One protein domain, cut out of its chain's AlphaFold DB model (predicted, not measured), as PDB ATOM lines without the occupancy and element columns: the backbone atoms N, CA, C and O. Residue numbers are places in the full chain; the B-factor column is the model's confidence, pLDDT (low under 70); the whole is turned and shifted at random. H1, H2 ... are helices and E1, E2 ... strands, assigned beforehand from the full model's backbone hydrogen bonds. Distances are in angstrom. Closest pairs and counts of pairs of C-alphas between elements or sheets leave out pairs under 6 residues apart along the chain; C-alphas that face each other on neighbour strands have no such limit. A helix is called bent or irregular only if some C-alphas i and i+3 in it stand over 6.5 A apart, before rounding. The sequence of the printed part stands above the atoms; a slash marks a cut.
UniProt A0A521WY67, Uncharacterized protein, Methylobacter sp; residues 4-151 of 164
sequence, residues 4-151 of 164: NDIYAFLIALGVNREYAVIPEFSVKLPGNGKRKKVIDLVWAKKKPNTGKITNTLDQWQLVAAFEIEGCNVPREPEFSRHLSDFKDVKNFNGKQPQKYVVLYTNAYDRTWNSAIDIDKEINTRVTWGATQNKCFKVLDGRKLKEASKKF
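This is residues 4 to 151 of the 164 residues of an uncharacterized protein of Methylobacter sp (UniProt A0A521WY67). What would one see first in this model? A strongly twisted sheet of five strands runs through the middle, with H1 and H5 packed over one face and H2 and H4 over the other, while E1, E2 and E3 bend sharply along their length. The two long loops, residues 47 to 59 and 105 to 117, lie at opposite ends of the longest span. What is it made of, and how large is it? The 148 printed residues hold five named helices and five named strands, in the order H1 E1 E2 E3 H2 H3 E4 H4 E5 H5, a mixed class of helices and strands; the mixed sheet runs E1 E2 E3 E4 E5, antiparallel from E1 to E3 and parallel from E3 to E5. It is compact, with a radius of gyration of the C-alphas of 15.5 A and spans of 52 by 37 by 30 A.

Where are the strands? E1 is residues 20 to 28, E2 residues 36 to 46 and E3 residues 60 to 70, the last 27.3 A long from C-alpha 60 at (38.957, -11.643, 9.083) to C-alpha 70. E4 is residues 98 to 104 and E5 residues 136 to 140. E1 bends by 84 degrees at residue 23, E2 by 95 degrees at residue 40 and E3 by 70 degrees at residue 63. Where are the helices? H1, residues 4 to 16, begins with C-alpha 4 at (54.220, -7.804, 27.009), and H4 is residues 118 to 130; each is 18.2 A long. H2 is residues 75 to 84 and H3 residues 89 to 93. H5, residues 141 to 150, ends with C-alpha 150 at (36.069, 2.796, 25.257) and is irregular, C-alphas 142 and 145 being 8.0 A apart.

How are the strands joined? E1, E2 and E3 form a meander, each strand the antiparallel neighbour of the one before, in two hairpins: N 22 and O 42 are 3.0 A apart, N 43 and O 64 2.9 A. E3, H2 H3, E4 and E4, H4, E5 are strand-helix-strand units, parallel neighbour strands with helices between, both with right-handed crossovers; N 67 and O 100 are 2.9 A apart, N 139 and O 101 2.8 A. What is on one face? In this arrangement of three layers, helices on both faces of a sheet, H1 runs along the strands over E2 and E3 at a height of 8.4 A, the closest C-alphas of H1 and E1 being Ile 11 and Val 21, 6.1 A. On the same face H5 is over E5, slantwise to the strands at 36 degrees on the local plane; H1 and H5 are close but not clearly touching, C-alphas 6 and 141 being their closest at 6.6 A. What is on the opposite face? H4 is over E5 at a height of 8.1 A, the C-alphas of Val 126 and Val 138 being their closest at 5.0 A, and H2 is only just over E3 and E4, with 3 of its 10 C-alphas on each. H3 is on this face too, over none of the strands, its closest C-alphas to E3 being Asn 93 and Gln 61, 5.7 A. How regular are the helix backbones? Every O i to N i+4 pair is within hydrogen-bond range in H1, H3 and H4, against 5 of 6 in H2 and 2 of 6 in H5, where 5 of 7 O i to N i+3 pairs are within range.

How far does it reach? The two C-alphas farthest apart, those of Asn 49 and Ala 115, are 52.5 A apart, and the printed part has no cut. Which links are long, and where is confidence low? The links E2 to E3 and E4 to H4 are long, 13 residues each. The mean pLDDT of the printed part is 85.1; 14 residues are under 70, among them 29 to 35 and 49 to 51.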
ATOM      1  N   ASN A   4      54.833  -6.507  26.697       94.12
ATOM      2  CA  ASN A   4      54.220  -7.804  27.009       94.12
ATOM      3  C   ASN A   4      53.000  -7.680  27.931       94.12
ATOM      4  O   ASN A   4      51.993  -8.347  27.694       94.12
ATOM      5  N   ASP A   5      53.044  -6.781  28.919       95.69
ATOM      6  CA  ASP A   5      51.890  -6.499  29.788       95.69
ATOM      7  C   ASP A   5      50.687  -6.010  28.964       95.69
ATOM      8  O   ASP A   5      49.545  -6.423  29.186       95.69
ATOM      9  N   ILE A   6      50.948  -5.151  27.970       96.94
ATOM     10  CA  ILE A   6      49.925  -4.631  27.057       96.94
ATOM     11  C   ILE A   6      49.350  -5.759  26.197       96.94
ATOM     12  O   ILE A   6      48.127  -5.872  26.101       96.94
ATOM     13  N   TYR A   7      50.197  -6.608  25.606       96.69
ATOM     14  CA  TYR A   7      49.737  -7.772  24.843       96.69
ATOM     15  C   TYR A   7      48.830  -8.669  25.682       96.69
ATOM     16  O   TYR A   7      47.700  -8.942  25.276       96.69
ATOM     17  N   ALA A   8      49.292  -9.082  26.864       96.94
ATOM     18  CA  ALA A   8      48.541  -9.960  27.752       96.94
ATOM     19  C   ALA A   8      47.168  -9.364  28.100       96.94
ATOM     20  O   ALA A   8      46.144 -10.041  27.982       96.94
ATOM     21  N   PHE A   9      47.126  -8.070  28.442       97.69
ATOM     22  CA  PHE A   9      45.880  -7.370  28.742       97.69
ATOM     23  C   PHE A   9      44.919  -7.345  27.543       97.69
ATOM     24  O   PHE A   9      43.739  -7.678  27.682       97.69
ATOM     25  N   LEU A  10      45.403  -6.947  26.362       98.06
ATOM     26  CA  LEU A  10      44.572  -6.820  25.162       98.06
ATOM     27  C   LEU A  10      44.077  -8.179  24.652       98.06
ATOM     28  O   LEU A  10      42.950  -8.260  24.157       98.06
ATOM     29  N   ILE A  11      44.877  -9.238  24.797       98.00
ATOM     30  CA  ILE A  11      44.484 -10.612  24.469       98.00
ATOM     31  C   ILE A  11      43.374 -11.078  25.402       98.00
ATOM     32  O   ILE A  11      42.290 -11.426  24.930       98.00
ATOM     33  N   ALA A  12      43.601 -11.019  26.716       97.69
ATOM     34  CA  ALA A  12      42.616 -11.457  27.702       97.69
ATOM     35  C   ALA A  12      41.283 -10.714  27.531       97.69
ATOM     36  O   ALA A  12      40.207 -11.319  27.533       97.69
ATOM     37  N   LEU A  13      41.343  -9.398  27.314       97.31
ATOM     38  CA  LEU A  13      40.154  -8.582  27.114       97.31
ATOM     39  C   LEU A  13      39.428  -8.897  25.799       97.31
ATOM     40  O   LEU A  13      38.197  -8.956  25.795       97.31
ATOM     41  N   GLY A  14      40.156  -9.087  24.696       96.94
ATOM     42  CA  GLY A  14      39.568  -9.421  23.397       96.94
ATOM     43  C   GLY A  14      38.854 -10.771  23.420       96.94
ATOM     44  O   GLY A  14      37.707 -10.865  22.977       96.94
ATOM     45  N   VAL A  15      39.479 -11.780  24.035       95.88
ATOM     46  CA  VAL A  15      38.896 -13.118  24.224       95.88
ATOM     47  C   VAL A  15      37.639 -13.052  25.092       95.88
ATOM     48  O   VAL A  15      36.594 -13.566  24.697       95.88
ATOM     49  N   ASN A  16      37.678 -12.340  26.224       95.25
ATOM     50  CA  ASN A  16      36.504 -12.151  27.089       95.25
ATOM     51  C   ASN A  16      35.322 -11.470  26.356       95.25
ATOM     52  O   ASN A  16      34.147 -11.664  26.688       95.25
ATOM     53  N   ARG A  17      35.625 -10.677  25.323       94.81
ATOM     54  CA  ARG A  17      34.642  -9.996  24.468       94.81
ATOM     55  C   ARG A  17      34.186 -10.814  23.255       94.81
ATOM     56  O   ARG A  17      33.428 -10.283  22.441       94.81
ATOM     57  N   GLU A  18      34.577 -12.086  23.174       94.31
ATOM     58  CA  GLU A  18      34.252 -13.020  22.085       94.31
ATOM     59  C   GLU A  18      34.795 -12.561  20.714       94.31
ATOM     60  O   GLU A  18      34.178 -12.790  19.671       94.31
ATOM     61  N   TYR A  19      35.961 -11.909  20.701       95.31
ATOM     62  CA  TYR A  19      36.713 -11.639  19.474       95.31
ATOM     63  C   TYR A  19      37.791 -12.694  19.236       95.31
ATOM     64  O   TYR A  19      38.377 -13.228  20.177       95.31
ATOM     65  N   ALA A  20      38.114 -12.929  17.964       94.56
ATOM     66  CA  ALA A  20      39.383 -13.547  17.614       94.56
ATOM     67  C   ALA A  20      40.491 -12.516  17.831       94.56
ATOM     68  O   ALA A  20      40.411 -11.401  17.306       94.56
ATOM     69  N   VAL A  21      41.505 -12.884  18.609       96.00
ATOM     70  CA  VAL A  21      42.675 -12.043  18.847       96.00
ATOM     71  C   VAL A  21      43.851 -12.630  18.084       96.00
ATOM     72  O   VAL A  21      44.209 -13.782  18.308       96.00
ATOM     73  N   ILE A  22      44.419 -11.852  17.165       95.00
ATOM     74  CA  ILE A  22      45.446 -12.335  16.238       95.00
ATOM     75  C   ILE A  22      46.663 -11.411  16.354       95.00
ATOM     76  O   ILE A  22      46.540 -10.229  16.010       95.00
ATOM     77  N   PRO A  23      47.801 -11.897  16.874       94.44
ATOM     78  CA  PRO A  23      49.044 -11.136  16.879       94.44
ATOM     79  C   PRO A  23      49.653 -11.090  15.473       94.44
ATOM     80  O   PRO A  23      49.363 -11.948  14.637       94.44
ATOM     81  N   GLU A  24      50.490 -10.085  15.221       91.31
ATOM     82  CA  GLU A  24      51.279  -9.937  13.989       91.31
ATOM     83  C   GLU A  24      50.436 -10.084  12.709       91.31
ATOM     84  O   GLU A  24      50.752 -10.810  11.756       91.31
ATOM     85  N   PHE A  25      49.301  -9.388  12.691       91.12
ATOM     86  CA  PHE A  25      48.337  -9.481  11.608       91.12
ATOM     87  C   PHE A  25      48.863  -8.782  10.359       91.12
ATOM     88  O   PHE A  25      49.210  -7.598  10.380       91.12
ATOM     89  N   SER A  26      48.900  -9.511   9.250       88.12
ATOM     90  CA  SER A  26      49.494  -9.035   8.009       88.12
ATOM     91  C   SER A  26      48.436  -8.448   7.082       88.12
ATOM     92  O   SER A  26      47.467  -9.101   6.698       88.12
ATOM     93  N   VAL A  27      48.655  -7.213   6.640       82.19
ATOM     94  CA  VAL A  27      47.844  -6.554   5.616       82.19
ATOM     95  C   VAL A  27      48.704  -6.301   4.384       82.19
ATOM     96  O   VAL A  27      49.760  -5.669   4.455       82.19
ATOM     97  N   LYS A  28      48.240  -6.790   3.231       77.56
ATOM     98  CA  LYS A  28      48.784  -6.389   1.931       77.56
ATOM     99  C   LYS A  28      48.159  -5.045   1.563       77.56
ATOM    100  O   LYS A  28      46.951  -4.985   1.352       77.56
ATOM    101  N   LEU A  29      48.963  -3.986   1.534       68.00
ATOM    102  CA  LEU A  29      48.503  -2.664   1.116       68.00
ATOM    103  C   LEU A  29      48.527  -2.557  -0.423       68.00
ATOM    104  O   LEU A  29      49.394  -3.167  -1.060       68.00
ATOM    105  N   PRO A  30      47.583  -1.828  -1.041       57.84
ATOM    106  CA  PRO A  30      47.555  -1.607  -2.479       57.84
ATOM    107  C   PRO A  30      48.699  -0.656  -2.866       57.84
ATOM    108  O   PRO A  30      48.817   0.440  -2.333       57.84
ATOM    109  N   GLY A  31      49.575  -1.102  -3.770       56.81
ATOM    110  CA  GLY A  31      50.792  -0.384  -4.175       56.81
ATOM    111  C   GLY A  31      51.987  -1.332  -4.301       56.81
ATOM    112  O   GLY A  31      52.452  -1.892  -3.311       56.81
ATOM    113  N   ASN A  32      52.440  -1.571  -5.536       47.31
ATOM    114  CA  ASN A  32      53.556  -2.439  -5.961       47.31
ATOM    115  C   ASN A  32      53.707  -3.823  -5.287       47.31
ATOM    116  O   ASN A  32      54.750  -4.453  -5.435       47.31
ATOM    117  N   GLY A  33      52.712  -4.324  -4.545       51.91
ATOM    118  CA  GLY A  33      52.666  -5.680  -3.977       51.91
ATOM    119  C   GLY A  33      53.749  -6.031  -2.944       51.91
ATOM    120  O   GLY A  33      53.685  -7.108  -2.352       51.91
ATOM    121  N   LYS A  34      54.734  -5.154  -2.705       56.78
ATOM    122  CA  LYS A  34      55.924  -5.450  -1.891       56.78
ATOM    123  C   LYS A  34      55.767  -5.086  -0.416       56.78
ATOM    124  O   LYS A  34      56.310  -5.788   0.434       56.78
ATOM    125  N   ARG A  35      55.026  -4.023  -0.076       64.31
ATOM    126  CA  ARG A  35      54.916  -3.575   1.321       64.31
ATOM    127  C   ARG A  35      53.774  -4.296   2.039       64.31
ATOM    128  O   ARG A  35      52.599  -3.999   1.840       64.31
ATOM    129  N   LYS A  36      54.141  -5.241   2.904       75.31
ATOM    130  CA  LYS A  36      53.244  -5.833   3.904       75.31
ATOM    131  C   LYS A  36      53.291  -4.968   5.160       75.31
ATOM    132  O   LYS A  36      54.374  -4.717   5.684       75.31
ATOM    133  N   LYS A  37      52.137  -4.516   5.645       84.06
ATOM    134  CA  LYS A  37      52.030  -3.922   6.980       84.06
ATOM    135  C   LYS A  37      51.727  -5.038   7.967       84.06
ATOM    136  O   LYS A  37      50.732  -5.736   7.809       84.06
ATOM    137  N   VAL A  38      52.579  -5.183   8.972       89.38
ATOM    138  CA  VAL A  38      52.303  -6.017  10.142       89.38
ATOM    139  C   VAL A  38      51.732  -5.115  11.230       89.38
ATOM    140  O   VAL A  38      52.304  -4.065  11.536       89.38
ATOM    141  N   ILE A  39      50.562  -5.483  11.736       91.69
ATOM    142  CA  ILE A  39      49.898  -4.851  12.876       91.69
ATOM    143  C   ILE A  39      50.202  -5.724  14.093       91.69
ATOM    144  O   ILE A  39      49.969  -6.930  14.026       91.69
ATOM    145  N   ASP A  40      50.682  -5.129  15.187       94.31
ATOM    146  CA  ASP A  40      51.049  -5.861  16.410       94.31
ATOM    147  C   ASP A  40      49.929  -6.802  16.889       94.31
ATOM    148  O   ASP A  40      50.155  -7.987  17.128       94.31
ATOM    149  N   LEU A  41      48.695  -6.300  16.990       96.56
ATOM    150  CA  LEU A  41      47.555  -7.093  17.443       96.56
ATOM    151  C   LEU A  41      46.256  -6.612  16.800       96.56
ATOM    152  O   LEU A  41      46.000  -5.411  16.697       96.56
ATOM    153  N   VAL A  42      45.371  -7.539  16.439       95.62
ATOM    154  CA  VAL A  42      44.006  -7.200  16.016       95.62
ATOM    155  C   VAL A  42      42.957  -7.954  16.814       95.62
ATOM    156  O   VAL A  42      43.162  -9.090  17.238       95.62
ATOM    157  N   TRP A  43      41.798  -7.318  16.973       96.81
ATOM    158  CA  TRP A  43      40.553  -7.990  17.323       96.81
ATOM    159  C   TRP A  43      39.694  -8.094  16.076       96.81
ATOM    160  O   TRP A  43      39.411  -7.084  15.421       96.81
ATOM    161  N   ALA A  44      39.250  -9.301  15.759       94.12
ATOM    162  CA  ALA A  44      38.545  -9.583  14.525       94.12
ATOM    163  C   ALA A  44      37.356 -10.526  14.720       94.12
ATOM    164  O   ALA A  44      37.204 -11.205  15.739       94.12
ATOM    165  N   LYS A  45      36.506 -10.563  13.698       91.50
ATOM    166  CA  LYS A  45      35.462 -11.569  13.507       91.50
ATOM    167  C   LYS A  45      35.785 -12.390  12.272       91.50
ATOM    168  O   LYS A  45      36.234 -11.834  11.270       91.50
ATOM    169  N   LYS A  46      35.531 -13.694  12.334       87.81
ATOM    170  CA  LYS A  46      35.679 -14.563  11.166       87.81
ATOM    171  C   LYS A  46      34.606 -14.211  10.134       87.81
ATOM    172  O   LYS A  46      33.435 -14.072  10.489       87.81
ATOM    173  N   LYS A  47      35.001 -14.048   8.875       85.56
ATOM    174  CA  LYS A  47      34.077 -13.903   7.746       85.56
ATOM    175  C   LYS A  47      33.456 -15.275   7.417       85.56
ATOM    176  O   LYS A  47      34.174 -16.280   7.487       85.56
ATOM    177  N   PRO A  48      32.160 -15.344   7.061       80.88
ATOM    178  CA  PRO A  48      31.518 -16.593   6.643       80.88
ATOM    179  C   PRO A  48      32.234 -17.228   5.444       80.88
ATOM    180  O   PRO A  48      32.737 -16.508   4.586       80.88
ATOM    181  N   ASN A  49      32.249 -18.563   5.371       66.19
ATOM    182  CA  ASN A  49      32.674 -19.340   4.193       66.19
ATOM    183  C   ASN A  49      34.100 -19.070   3.682       66.19
ATOM    184  O   ASN A  49      34.366 -19.112   2.483       66.19
ATOM    185  N   THR A  50      35.039 -18.811   4.590       65.06
ATOM    186  CA  THR A  50      36.455 -18.622   4.250       65.06
ATOM    187  C   THR A  50      37.256 -19.904   4.500       65.06
ATOM    188  O   THR A  50      36.999 -20.615   5.471       65.06
ATOM    189  N   GLY A  51      38.178 -20.222   3.581       67.06
ATOM    190  CA  GLY A  51      38.947 -21.475   3.542       67.06
ATOM    191  C   GLY A  51      40.022 -21.620   4.636       67.06
ATOM    192  O   GLY A  51      39.772 -21.407   5.820       67.06
ATOM    193  N   LYS A  52      41.247 -22.011   4.261       70.25
ATOM    194  CA  LYS A  52      42.362 -22.283   5.196       70.25
ATOM    195  C   LYS A  52      42.699 -21.080   6.083       70.25
ATOM    196  O   LYS A  52      42.892 -20.007   5.540       70.25
ATOM    197  N   ILE A  53      42.840 -21.273   7.400       68.44
ATOM    198  CA  ILE A  53      43.092 -20.183   8.362       68.44
ATOM    199  C   ILE A  53      44.358 -19.371   8.002       68.44
ATOM    200  O   ILE A  53      45.447 -19.941   7.951       68.44
ATOM    201  N   THR A  54      44.227 -18.059   7.774       74.44
ATOM    202  CA  THR A  54      45.331 -17.108   7.501       74.44
ATOM    203  C   THR A  54      45.299 -15.920   8.470       74.44
ATOM    204  O   THR A  54      44.311 -15.699   9.166       74.44
ATOM    205  N   ASN A  55      46.376 -15.130   8.535       75.75
ATOM    206  CA  ASN A  55      46.464 -13.887   9.317       75.75
ATOM    207  C   ASN A  55      46.225 -12.634   8.451       75.75
ATOM    208  O   ASN A  55      46.866 -11.602   8.663       75.75
ATOM    209  N   THR A  56      45.345 -12.736   7.449       78.44
ATOM    210  CA  THR A  56      45.092 -11.683   6.456       78.44
ATOM    211  C   THR A  56      43.604 -11.304   6.360       78.44
ATOM    212  O   THR A  56      42.725 -11.918   6.965       78.44
ATOM    213  N   LEU A  57      43.297 -10.216   5.646       82.31
ATOM    214  CA  LEU A  57      41.936  -9.652   5.551       82.31
ATOM    215  C   LEU A  57      40.942 -10.494   4.734       82.31
ATOM    216  O   LEU A  57      39.742 -10.224   4.767       82.31
ATOM    217  N   ASP A  58      41.408 -11.493   3.997       80.88
ATOM    218  CA  ASP A  58      40.590 -12.488   3.294       80.88
ATOM    219  C   ASP A  58      39.628 -13.218   4.241       80.88
ATOM    220  O   ASP A  58      38.478 -13.462   3.882       80.88
ATOM    221  N   GLN A  59      40.053 -13.491   5.474       83.06
ATOM    222  CA  GLN A  59      39.278 -14.294   6.424       83.06
ATOM    223  C   GLN A  59      38.674 -13.528   7.581       83.06
ATOM    224  O   GLN A  59      37.725 -13.986   8.222       83.06
ATOM    225  N   TRP A  60      39.234 -12.365   7.861       89.19
ATOM    226  CA  TRP A  60      38.957 -11.643   9.083       89.19
ATOM    227  C   TRP A  60      38.366 -10.286   8.757       89.19
ATOM    228  O   TRP A  60      38.869  -9.539   7.919       89.19
ATOM    229  N   GLN A  61      37.276  -9.963   9.438       90.06
ATOM    230  CA  GLN A  61      36.785  -8.604   9.539       90.06
ATOM    231  C   GLN A  61      37.357  -7.986  10.812       90.06
ATOM    232  O   GLN A  61      36.978  -8.369  11.923       90.06
ATOM    233  N   LEU A  62      38.265  -7.030  10.657       91.81
ATOM    234  CA  LEU A  62      38.869  -6.306  11.765       91.81
ATOM    235  C   LEU A  62      37.838  -5.406  12.444       91.81
ATOM    236  O   LEU A  62      37.092  -4.670  11.793       91.81
ATOM    237  N   VAL A  63      37.835  -5.451  13.770       93.50
ATOM    238  CA  VAL A  63      37.011  -4.614  14.647       93.50
ATOM    239  C   VAL A  63      37.883  -3.563  15.325       93.50
ATOM    240  O   VAL A  63      37.536  -2.381  15.330       93.50
ATOM    241  N   ALA A  64      39.034  -3.988  15.845       95.00
ATOM    242  CA  ALA A  64      40.062  -3.103  16.364       95.00
ATOM    243  C   ALA A  64      41.452  -3.549  15.912       95.00
ATOM    244  O   ALA A  64      41.700  -4.737  15.710       95.00
ATOM    245  N   ALA A  65      42.350  -2.581  15.785       94.25
ATOM    246  CA  ALA A  65      43.757  -2.795  15.500       94.25
ATOM    247  C   ALA A  65      44.603  -2.001  16.494       94.25
ATOM    248  O   ALA A  65      44.336  -0.820  16.731       94.25
ATOM    249  N   PHE A  66      45.608  -2.653  17.056       95.38
ATOM    250  CA  PHE A  66      46.479  -2.111  18.084       95.38
ATOM    251  C   PHE A  66      47.914  -2.146  17.570       95.38
ATOM    252  O   PHE A  66      48.390  -3.191  17.139       95.38
ATOM    253  N   GLU A  67      48.576  -0.997  17.612       94.25
ATOM    254  CA  GLU A  67      50.030  -0.870  17.496       94.25
ATOM    255  C   GLU A  67      50.551  -0.607  18.910       94.25
ATOM    256  O   GLU A  67      49.952   0.185  19.649       94.25
ATOM    257  N   ILE A  68      51.611  -1.292  19.319       94.75
ATOM    258  CA  ILE A  68      52.148  -1.242  20.677       94.75
ATOM    259  C   ILE A  68      53.555  -0.659  20.598       94.75
ATOM    260  O   ILE A  68      54.526  -1.347  20.283       94.75
ATOM    261  N   GLU A  69      53.640   0.624  20.926       92.06
ATOM    262  CA  GLU A  69      54.810   1.460  20.668       92.06
ATOM    263  C   GLU A  69      55.401   2.010  21.961       92.06
ATOM    264  O   GLU A  69      54.713   2.166  22.971       92.06
ATOM    265  N   GLY A  70      56.693   2.325  21.950       91.75
ATOM    266  CA  GLY A  70      57.308   2.992  23.095       91.75
ATOM    267  C   GLY A  70      56.834   4.434  23.188       91.75
ATOM    268  O   GLY A  70      56.722   5.117  22.172       91.75
ATOM    269  N   CYS A  71      56.618   4.948  24.400       89.94
ATOM    270  CA  CYS A  71      56.254   6.357  24.578       89.94
ATOM    271  C   CYS A  71      57.309   7.332  24.023       89.94
ATOM    272  O   CYS A  71      56.970   8.456  23.670       89.94
ATOM    273  N   ASN A  72      58.558   6.876  23.909       85.06
ATOM    274  CA  ASN A  72      59.712   7.616  23.410       85.06
ATOM    275  C   ASN A  72      59.939   7.507  21.894       85.06
ATOM    276  O   ASN A  72      60.918   8.050  21.385       85.06
ATOM    277  N   VAL A  73      59.090   6.770  21.169       82.38
ATOM    278  CA  VAL A  73      59.187   6.686  19.708       82.38
ATOM    279  C   VAL A  73      58.928   8.084  19.119       82.38
ATOM    280  O   VAL A  73      58.041   8.803  19.617       82.38
ATOM    281  N   PRO A  74      59.709   8.521  18.108       73.50
ATOM    282  CA  PRO A  74      59.488   9.813  17.479       73.50
ATOM    283  C   PRO A  74      58.070   9.906  16.911       73.50
ATOM    284  O   PRO A  74      57.480   8.927  16.461       73.50
ATOM    285  N   ARG A  75      57.485  11.105  16.962       70.38
ATOM    286  CA  ARG A  75      56.157  11.329  16.376       70.38
ATOM    287  C   ARG A  75      56.205  11.158  14.857       70.38
ATOM    288  O   ARG A  75      55.321  10.546  14.269       70.38
ATOM    289  N   GLU A  76      57.237  11.709  14.239       74.75
ATOM    290  CA  GLU A  76      57.448  11.657  12.800       74.75
ATOM    291  C   GLU A  76      58.757  10.928  12.496       74.75
ATOM    292  O   GLU A  76      59.762  11.258  13.131       74.75
ATOM    293  N   PRO A  77      58.773  10.016  11.505       76.12
ATOM    294  CA  PRO A  77      57.658   9.624  10.628       76.12
ATOM    295  C   PRO A  77      56.751   8.496  11.174       76.12
ATOM    296  O   PRO A  77      55.833   8.057  10.482       76.12
ATOM    297  N   GLU A  78      57.017   7.934  12.351       77.94
ATOM    298  CA  GLU A  78      56.405   6.681  12.830       77.94
ATOM    299  C   GLU A  78      54.883   6.790  13.004       77.94
ATOM    300  O   GLU A  78      54.130   6.003  12.422       77.94
ATOM    301  N   PHE A  79      54.396   7.796  13.735       75.75
ATOM    302  CA  PHE A  79      52.964   7.920  14.028       75.75
ATOM    303  C   PHE A  79      52.155   8.350  12.803       75.75
ATOM    304  O   PHE A  79      51.034   7.868  12.601       75.75
ATOM    305  N   SER A  80      52.732   9.164  11.921       77.44
ATOM    306  CA  SER A  80      52.100   9.489  10.640       77.44
ATOM    307  C   SER A  80      52.039   8.294   9.690       77.44
ATOM    308  O   SER A  80      51.021   8.102   9.015       77.44
ATOM    309  N   ARG A  81      53.046   7.408   9.688       78.88
ATOM    310  CA  ARG A  81      52.980   6.133   8.947       78.88
ATOM    311  C   ARG A  81      51.828   5.262   9.438       78.88
ATOM    312  O   ARG A  81      51.073   4.743   8.620       78.88
ATOM    313  N   HIS A  82      51.613   5.178  10.750       79.56
ATOM    314  CA  HIS A  82      50.469   4.461  11.312       79.56
ATOM    315  C   HIS A  82      49.116   5.019  10.834       79.56
ATOM    316  O   HIS A  82      48.183   4.234  10.647       79.56
ATOM    317  N   LEU A  83      48.979   6.331  10.637       78.69
ATOM    318  CA  LEU A  83      47.760   6.919  10.073       78.69
ATOM    319  C   LEU A  83      47.603   6.583   8.586       78.69
ATOM    320  O   LEU A  83      46.514   6.203   8.155       78.69
ATOM    321  N   SER A  84      48.687   6.708   7.819       78.38
ATOM    322  CA  SER A  84      48.689   6.475   6.374       78.38
ATOM    323  C   SER A  84      48.388   5.018   6.029       78.38
ATOM    324  O   SER A  84      47.461   4.754   5.267       78.38
ATOM    325  N   ASP A  85      49.098   4.074   6.654       74.19
ATOM    326  CA  ASP A  85      49.002   2.636   6.369       74.19
ATOM    327  C   ASP A  85      47.590   2.067   6.628       74.19
ATOM    328  O   ASP A  85      47.248   0.987   6.153       74.19
ATOM    329  N   PHE A  86      46.748   2.777   7.387       70.94
ATOM    330  CA  PHE A  86      45.392   2.339   7.726       70.94
ATOM    331  C   PHE A  86      44.284   2.940   6.867       70.94
ATOM    332  O   PHE A  86      43.148   2.461   6.956       70.94
ATOM    333  N   LYS A  87      44.578   3.945   6.031       70.94
ATOM    334  CA  LYS A  87      43.591   4.472   5.076       70.94
ATOM    335  C   LYS A  87      43.091   3.361   4.151       70.94
ATOM    336  O   LYS A  87      41.887   3.242   3.934       70.94
ATOM    337  N   ASP A  88      43.993   2.480   3.727       67.56
ATOM    338  CA  ASP A  88      43.669   1.394   2.803       67.56
ATOM    339  C   ASP A  88      42.959   0.217   3.477       67.56
ATOM    340  O   ASP A  88      42.169  -0.474   2.837       67.56
ATOM    341  N   VAL A  89      43.157   0.007   4.786       73.06
ATOM    342  CA  VAL A  89      42.531  -1.103   5.532       73.06
ATOM    343  C   VAL A  89      41.004  -1.035   5.448       73.06
ATOM    344  O   VAL A  89      40.355  -2.075   5.342       73.06
ATOM    345  N   LYS A  90      40.416   0.170   5.435       73.44
ATOM    346  CA  LYS A  90      38.964   0.361   5.281       73.44
ATOM    347  C   LYS A  90      38.426  -0.314   4.022       73.44
ATOM    348  O   LYS A  90      37.387  -0.969   4.089       73.44
ATOM    349  N   ASN A  91      39.136  -0.160   2.907       70.06
ATOM    350  CA  ASN A  91      38.682  -0.608   1.594       70.06
ATOM    351  C   ASN A  91      38.585  -2.139   1.538       70.06
ATOM    352  O   ASN A  91      37.610  -2.675   1.025       70.06
ATOM    353  N   PHE A  92      39.529  -2.849   2.161       70.12
ATOM    354  CA  PHE A  92      39.524  -4.318   2.229       70.12
ATOM    355  C   PHE A  92      38.649  -4.878   3.358       70.12
ATOM    356  O   PHE A  92      38.101  -5.978   3.260       70.12
ATOM    357  N   ASN A  93      38.523  -4.137   4.458       79.19
ATOM    358  CA  ASN A  93      37.746  -4.564   5.617       79.19
ATOM    359  C   ASN A  93      36.235  -4.300   5.454       79.19
ATOM    360  O   ASN A  93      35.428  -4.804   6.238       79.19
ATOM    361  N   GLY A  94      35.844  -3.463   4.485       75.38
ATOM    362  CA  GLY A  94      34.468  -3.005   4.243       75.38
ATOM    363  C   GLY A  94      33.920  -2.055   5.317       75.38
ATOM    364  O   GLY A  94      32.919  -1.374   5.106       75.38
ATOM    365  N   LYS A  95      34.575  -1.979   6.479       80.31
ATOM    366  CA  LYS A  95      34.288  -1.055   7.582       80.31
ATOM    367  C   LYS A  95      35.591  -0.507   8.138       80.31
ATOM    368  O   LYS A  95      36.605  -1.196   8.135       80.31
ATOM    369  N   GLN A  96      35.553   0.714   8.662       83.44
ATOM    370  CA  GLN A  96      36.706   1.293   9.344       83.44
ATOM    371  C   GLN A  96      36.897   0.592  10.702       83.44
ATOM    372  O   GLN A  96      36.022   0.736  11.559       83.44
ATOM    373  N   PRO A  97      37.989  -0.166  10.928       89.44
ATOM    374  CA  PRO A  97      38.290  -0.667  12.264       89.44
ATOM    375  C   PRO A  97      38.725   0.495  13.162       89.44
ATOM    376  O   PRO A  97      39.315   1.474  12.693       89.44
ATOM    377  N   GLN A  98      38.470   0.377  14.465       91.94
ATOM    378  CA  GLN A  98      39.006   1.332  15.427       91.94
ATOM    379  C   GLN A  98      40.502   1.067  15.616       91.94
ATOM    380  O   GLN A  98      40.908  -0.040  15.966       91.94
ATOM    381  N   LYS A  99      41.322   2.091  15.406       91.31
ATOM    382  CA  LYS A  99      42.765   2.020  15.590       91.31
ATOM    383  C   LYS A  99      43.174   2.584  16.943       91.31
ATOM    384  O   LYS A  99      42.700   3.646  17.358       91.31
ATOM    385  N   TYR A 100      44.098   1.880  17.577       94.00
ATOM    386  CA  TYR A 100      44.749   2.271  18.809       94.00
ATOM    387  C   TYR A 100      46.266   2.203  18.636       94.00
ATOM    388  O   TYR A 100      46.784   1.229  18.098       94.00
ATOM    389  N   VAL A 101      46.973   3.223  19.112       94.06
ATOM    390  CA  VAL A 101      48.404   3.137  19.422       94.06
ATOM    391  C   VAL A 101      48.517   3.157  20.937       94.06
ATOM    392  O   VAL A 101      48.085   4.116  21.577       94.06
ATOM    393  N   VAL A 102      49.026   2.082  21.523       96.12
ATOM    394  CA  VAL A 102      49.135   1.936  22.974       96.12
ATOM    395  C   VAL A 102      50.594   2.090  23.371       96.12
ATOM    396  O   VAL A 102      51.446   1.339  22.906       96.12
ATOM    397  N   LEU A 103      50.869   3.071  24.227       95.25
ATOM    398  CA  LEU A 103      52.225   3.440  24.610       95.25
ATOM    399  C   LEU A 103      52.695   2.614  25.808       95.25
ATOM    400  O   LEU A 103      52.106   2.710  26.888       95.25
ATOM    401  N   TYR A 104      53.770   1.843  25.652       94.31
ATOM    402  CA  TYR A 104      54.489   1.271  26.790       94.31
ATOM    403  C   TYR A 104      55.544   2.244  27.318       94.31
ATOM    404  O   TYR A 104      56.070   3.091  26.594       94.31
ATOM    405  N   THR A 105      55.852   2.109  28.605       92.19
ATOM    406  CA  THR A 105      56.748   3.014  29.344       92.19
ATOM    407  C   THR A 105      58.031   2.334  29.799       92.19
ATOM    408  O   THR A 105      58.825   2.947  30.503       92.19
ATOM    409  N   ASN A 106      58.193   1.050  29.479       88.38
ATOM    410  CA  ASN A 106      59.379   0.283  29.814       88.38
ATOM    411  C   ASN A 106      59.670  -0.761  28.726       88.38
ATOM    412  O   ASN A 106      58.741  -1.418  28.245       88.38
ATOM    413  N   ALA A 107      60.943  -0.918  28.373       84.00
ATOM    414  CA  ALA A 107      61.439  -1.907  27.424       84.00
ATOM    415  C   ALA A 107      62.669  -2.591  28.021       84.00
ATOM    416  O   ALA A 107      63.601  -1.909  28.439       84.00
ATOM    417  N   TYR A 108      62.667  -3.920  28.053       81.00
ATOM    418  CA  TYR A 108      63.816  -4.705  28.522       81.00
ATOM    419  C   TYR A 108      64.686  -5.216  27.366       81.00
ATOM    420  O   TYR A 108      65.795  -5.684  27.580       81.00
ATOM    421  N   ASP A 109      64.171  -5.132  26.142       76.44
ATOM    422  CA  ASP A 109      64.722  -5.695  24.910       76.44
ATOM    423  C   ASP A 109      65.476  -4.667  24.051       76.44
ATOM    424  O   ASP A 109      65.966  -4.998  22.973       76.44
ATOM    425  N   ARG A 110      65.579  -3.412  24.504       72.12
ATOM    426  CA  ARG A 110      66.288  -2.342  23.792       72.12
ATOM    427  C   ARG A 110      66.861  -1.297  24.738       72.12
ATOM    428  O   ARG A 110      66.369  -1.122  25.849       72.12
ATOM    429  N   THR A 111      67.839  -0.537  24.249       70.88
ATOM    430  CA  THR A 111      68.369   0.639  24.948       70.88
ATOM    431  C   THR A 111      67.254   1.663  25.148       70.88
ATOM    432  O   THR A 111      66.808   2.325  24.208       70.88
ATOM    433  N   TRP A 112      66.772   1.765  26.383       68.88
ATOM    434  CA  TRP A 112      65.728   2.696  26.778       68.88
ATOM    435  C   TRP A 112      66.363   3.915  27.437       68.88
ATOM    436  O   TRP A 112      67.045   3.793  28.452       68.88
ATOM    437  N   ASN A 113      66.138   5.104  26.877       70.75
ATOM    438  CA  ASN A 113      66.592   6.330  27.521       70.75
ATOM    439  C   ASN A 113      65.689   6.632  28.725       70.75
ATOM    440  O   ASN A 113      64.580   7.133  28.560       70.75
ATOM    441  N   SER A 114      66.160   6.316  29.929       69.38
ATOM    442  CA  SER A 114      65.450   6.570  31.186       69.38
ATOM    443  C   SER A 114      65.497   8.032  31.640       69.38
ATOM    444  O   SER A 114      64.772   8.385  32.563       69.38
ATOM    445  N   ALA A 115      66.310   8.885  31.006       71.62
ATOM    446  CA  ALA A 115      66.418  10.308  31.342       71.62
ATOM    447  C   ALA A 115      65.299  11.170  30.725       71.62
ATOM    448  O   ALA A 115      65.276  12.384  30.910       71.62
ATOM    449  N   ILE A 116      64.382  10.564  29.966       80.38
ATOM    450  CA  ILE A 116      63.251  11.271  29.362       80.38
ATOM    451  C   ILE A 116      62.119  11.471  30.372       80.38
ATOM    452  O   ILE A 116      61.818  10.599  31.187       80.38
ATOM    453  N   ASP A 117      61.414  12.589  30.237       89.00
ATOM    454  CA  ASP A 117      60.151  12.808  30.936       89.00
ATOM    455  C   ASP A 117      59.039  11.977  30.271       89.00
ATOM    456  O   ASP A 117      58.443  12.371  29.264       89.00
ATOM    457  N   ILE A 118      58.781  10.792  30.830       89.50
ATOM    458  CA  ILE A 118      57.784   9.835  30.328       89.50
ATOM    459  C   ILE A 118      56.389  10.464  30.247       89.50
ATOM    460  O   ILE A 118      55.657  10.209  29.286       89.50
ATOM    461  N   ASP A 119      56.007  11.280  31.228       92.38
ATOM    462  CA  ASP A 119      54.672  11.868  31.275       92.38
ATOM    463  C   ASP A 119      54.515  12.950  30.209       92.38
ATOM    464  O   ASP A 119      53.501  12.969  29.503       92.38
ATOM    465  N   LYS A 120      55.536  13.788  30.002       91.56
ATOM    466  CA  LYS A 120      55.567  14.737  28.882       91.56
ATOM    467  C   LYS A 120      55.481  14.022  27.539       91.56
ATOM    468  O   LYS A 120      54.712  14.448  26.670       91.56
ATOM    469  N   GLU A 121      56.225  12.932  27.366       90.56
ATOM    470  CA  GLU A 121      56.209  12.155  26.129       90.56
ATOM    471  C   GLU A 121      54.806  11.603  25.860       90.56
ATOM    472  O   GLU A 121      54.219  11.898  24.817       90.56
ATOM    473  N   ILE A 122      54.212  10.900  26.829       92.44
ATOM    474  CA  ILE A 122      52.852  10.357  26.730       92.44
ATOM    475  C   ILE A 122      51.838  11.461  26.443       92.44
ATOM    476  O   ILE A 122      51.066  11.337  25.490       92.44
ATOM    477  N   ASN A 123      51.841  12.545  27.222       93.00
ATOM    478  CA  ASN A 123      50.879  13.636  27.072       93.00
ATOM    479  C   ASN A 123      50.965  14.267  25.684       93.00
ATOM    480  O   ASN A 123      49.933  14.503  25.054       93.00
ATOM    481  N   THR A 124      52.178  14.458  25.165       91.19
ATOM    482  CA  THR A 124      52.395  14.964  23.805       91.19
ATOM    483  C   THR A 124      51.745  14.048  22.763       91.19
ATOM    484  O   THR A 124      51.035  14.527  21.877       91.19
ATOM    485  N   ARG A 125      51.926  12.724  22.873       90.12
ATOM    486  CA  ARG A 125      51.388  11.759  21.893       90.12
ATOM    487  C   ARG A 125      49.881  11.567  22.024       90.12
ATOM    488  O   ARG A 125      49.194  11.490  21.010       90.12
ATOM    489  N   VAL A 126      49.359  11.505  23.247       92.38
ATOM    490  CA  VAL A 126      47.916  11.406  23.509       92.38
ATOM    491  C   VAL A 126      47.198  12.651  22.992       92.38
ATOM    492  O   VAL A 126      46.195  12.521  22.292       92.38
ATOM    493  N   THR A 127      47.742  13.843  23.258       92.06
ATOM    494  CA  THR A 127      47.186  15.114  22.767       92.06
ATOM    495  C   THR A 127      47.202  15.165  21.244       92.06
ATOM    496  O   THR A 127      46.171  15.430  20.635       92.06
ATOM    497  N   TRP A 128      48.328  14.823  20.609       89.69
ATOM    498  CA  TRP A 128      48.402  14.728  19.149       89.69
ATOM    499  C   TRP A 128      47.416  13.703  18.577       89.69
ATOM    500  O   TRP A 128      46.754  13.972  17.579       89.69
ATOM    501  N   GLY A 129      47.268  12.538  19.211       88.12
ATOM    502  CA  GLY A 129      46.305  11.519  18.799       88.12
ATOM    503  C   GLY A 129      44.859  12.012  18.860       88.12
ATOM    504  O   GLY A 129      44.056  11.650  18.005       88.12
ATOM    505  N   ALA A 130      44.537  12.869  19.832       89.88
ATOM    506  CA  ALA A 130      43.217  13.476  19.980       89.88
ATOM    507  C   ALA A 130      42.887  14.500  18.877       89.88
ATOM    508  O   ALA A 130      41.709  14.727  18.616       89.88
ATOM    509  N   THR A 131      43.891  15.078  18.202       88.12
ATOM    510  CA  THR A 131      43.673  15.958  17.038       88.12
ATOM    511  C   THR A 131      43.440  15.184  15.738       88.12
ATOM    512  O   THR A 131      43.164  15.793  14.706       88.12
ATOM    513  N   GLN A 132      43.590  13.856  15.749       87.06
ATOM    514  CA  GLN A 132      43.391  13.013  14.571       87.06
ATOM    515  C   GLN A 132      41.921  12.591  14.419       87.06
ATOM    516  O   GLN A 132      41.048  12.924  15.221       87.06
ATOM    517  N   ASN A 133      41.621  11.839  13.356       78.75
ATOM    518  CA  ASN A 133      40.268  11.342  13.110       78.75
ATOM    519  C   ASN A 133      39.732  10.477  14.277       78.75
ATOM    520  O   ASN A 133      40.482   9.803  14.977       78.75
ATOM    521  N   LYS A 134      38.399  10.418  14.433       81.88
ATOM    522  CA  LYS A 134      37.730   9.685  15.534       81.88
ATOM    523  C   LYS A 134      38.063   8.183  15.596       81.88
ATOM    524  O   LYS A 134      37.895   7.551  16.643       81.88
ATOM    525  N   CYS A 135      38.518   7.601  14.487       82.94
ATOM    526  CA  CYS A 135      38.859   6.183  14.379       82.94
ATOM    527  C   CYS A 135      40.308   5.883  14.789       82.94
ATOM    528  O   CYS A 135      40.699   4.720  14.764       82.94
ATOM    529  N   PHE A 136      41.082   6.886  15.203       88.69
ATOM    530  CA  PHE A 136      42.447   6.747  15.689       88.69
ATOM    531  C   PHE A 136      42.552   7.274  17.118       88.69
ATOM    532  O   PHE A 136      42.041   8.343  17.438       88.69
ATOM    533  N   LYS A 137      43.185   6.504  18.002       92.25
ATOM    534  CA  LYS A 137      43.369   6.875  19.408       92.25
ATOM    535  C   LYS A 137      44.769   6.497  19.857       92.25
ATOM    536  O   LYS A 137      45.201   5.375  19.620       92.25
ATOM    537  N   VAL A 138      45.440   7.403  20.555       93.56
ATOM    538  CA  VAL A 138      46.690   7.100  21.258       93.56
ATOM    539  C   VAL A 138      46.386   6.985  22.745       93.56
ATOM    540  O   VAL A 138      45.641   7.803  23.283       93.56
ATOM    541  N   LEU A 139      46.910   5.950  23.396       95.56
ATOM    542  CA  LEU A 139      46.580   5.600  24.773       95.56
ATOM    543  C   LEU A 139      47.835   5.419  25.619       95.56
ATOM    544  O   LEU A 139      48.791   4.776  25.192       95.56
ATOM    545  N   ASP A 140      47.780   5.906  26.855       96.00
ATOM    546  CA  ASP A 140      48.738   5.544  27.896       96.00
ATOM    547  C   ASP A 140      48.511   4.084  28.315       96.00
ATOM    548  O   ASP A 140      47.453   3.742  28.860       96.00
ATOM    549  N   GLY A 141      49.506   3.224  28.087       95.62
ATOM    550  CA  GLY A 141      49.460   1.814  28.461       95.62
ATOM    551  C   GLY A 141      49.167   1.600  29.947       95.62
ATOM    552  O   GLY A 141      48.443   0.672  30.301       95.62
ATOM    553  N   ARG A 142      49.640   2.494  30.829       95.88
ATOM    554  CA  ARG A 142      49.413   2.423  32.286       95.88
ATOM    555  C   ARG A 142      47.930   2.550  32.650       95.88
ATOM    556  O   ARG A 142      47.513   2.061  33.695       95.88
ATOM    557  N   LYS A 143      47.124   3.168  31.780       96.00
ATOM    558  CA  LYS A 143      45.689   3.437  31.984       96.00
ATOM    559  C   LYS A 143      44.778   2.522  31.157       96.00
ATOM    560  O   LYS A 143      43.585   2.794  31.021       96.00
ATOM    561  N   LEU A 144      45.295   1.411  30.624       93.81
ATOM    562  CA  LEU A 144      44.532   0.494  29.764       93.81
ATOM    563  C   LEU A 144      43.247  -0.038  30.399       93.81
ATOM    564  O   LEU A 144      42.228  -0.139  29.716       93.81
ATOM    565  N   LYS A 145      43.262  -0.344  31.702       93.75
ATOM    566  CA  LYS A 145      42.067  -0.823  32.410       93.75
ATOM    567  C   LYS A 145      40.924   0.186  32.323       93.75
ATOM    568  O   LYS A 145      39.794  -0.194  32.023       93.75
ATOM    569  N   GLU A 146      41.212   1.467  32.513       94.06
ATOM    570  CA  GLU A 146      40.227   2.538  32.375       94.06
ATOM    571  C   GLU A 146      39.825   2.743  30.907       94.06
ATOM    572  O   GLU A 146      38.635   2.763  30.577       94.06
ATOM    573  N   ALA A 147      40.814   2.811  30.006       92.00
ATOM    574  CA  ALA A 147      40.598   3.006  28.574       92.00
ATOM    575  C   ALA A 147      39.777   1.876  27.931       92.00
ATOM    576  O   ALA A 147      39.052   2.119  26.963       92.00
ATOM    577  N   SER A 148      39.822   0.665  28.494       91.88
ATOM    578  CA  SER A 148      39.100  -0.513  28.003       91.88
ATOM    579  C   SER A 148      37.587  -0.306  27.904       91.88
ATOM    580  O   SER A 148      36.931  -0.908  27.051       91.88
ATOM    581  N   LYS A 149      37.017   0.597  28.711       90.25
ATOM    582  CA  LYS A 149      35.598   0.980  28.638       90.25
ATOM    583  C   LYS A 149      35.227   1.594  27.283       90.25
ATOM    584  O   LYS A 149      34.078   1.523  26.869       90.25
ATOM    585  N   LYS A 150      36.209   2.166  26.578       87.81
ATOM    586  CA  LYS A 150      36.069   2.796  25.257       87.81
ATOM    587  C   LYS A 150      36.434   1.855  24.102       87.81
ATOM    588  O   LYS A 150      36.456   2.299  22.951       87.81
ATOM    589  N   PHE A 151      36.794   0.601  24.388       93.19
ATOM    590  CA  PHE A 151      37.076  -0.410  23.364       93.19
ATOM    591  C   PHE A 151      35.781  -1.028  22.837       93.19
ATOM    592  O   PHE A 151      34.790  -1.030  23.574       93.19
TER     593      PHE A 151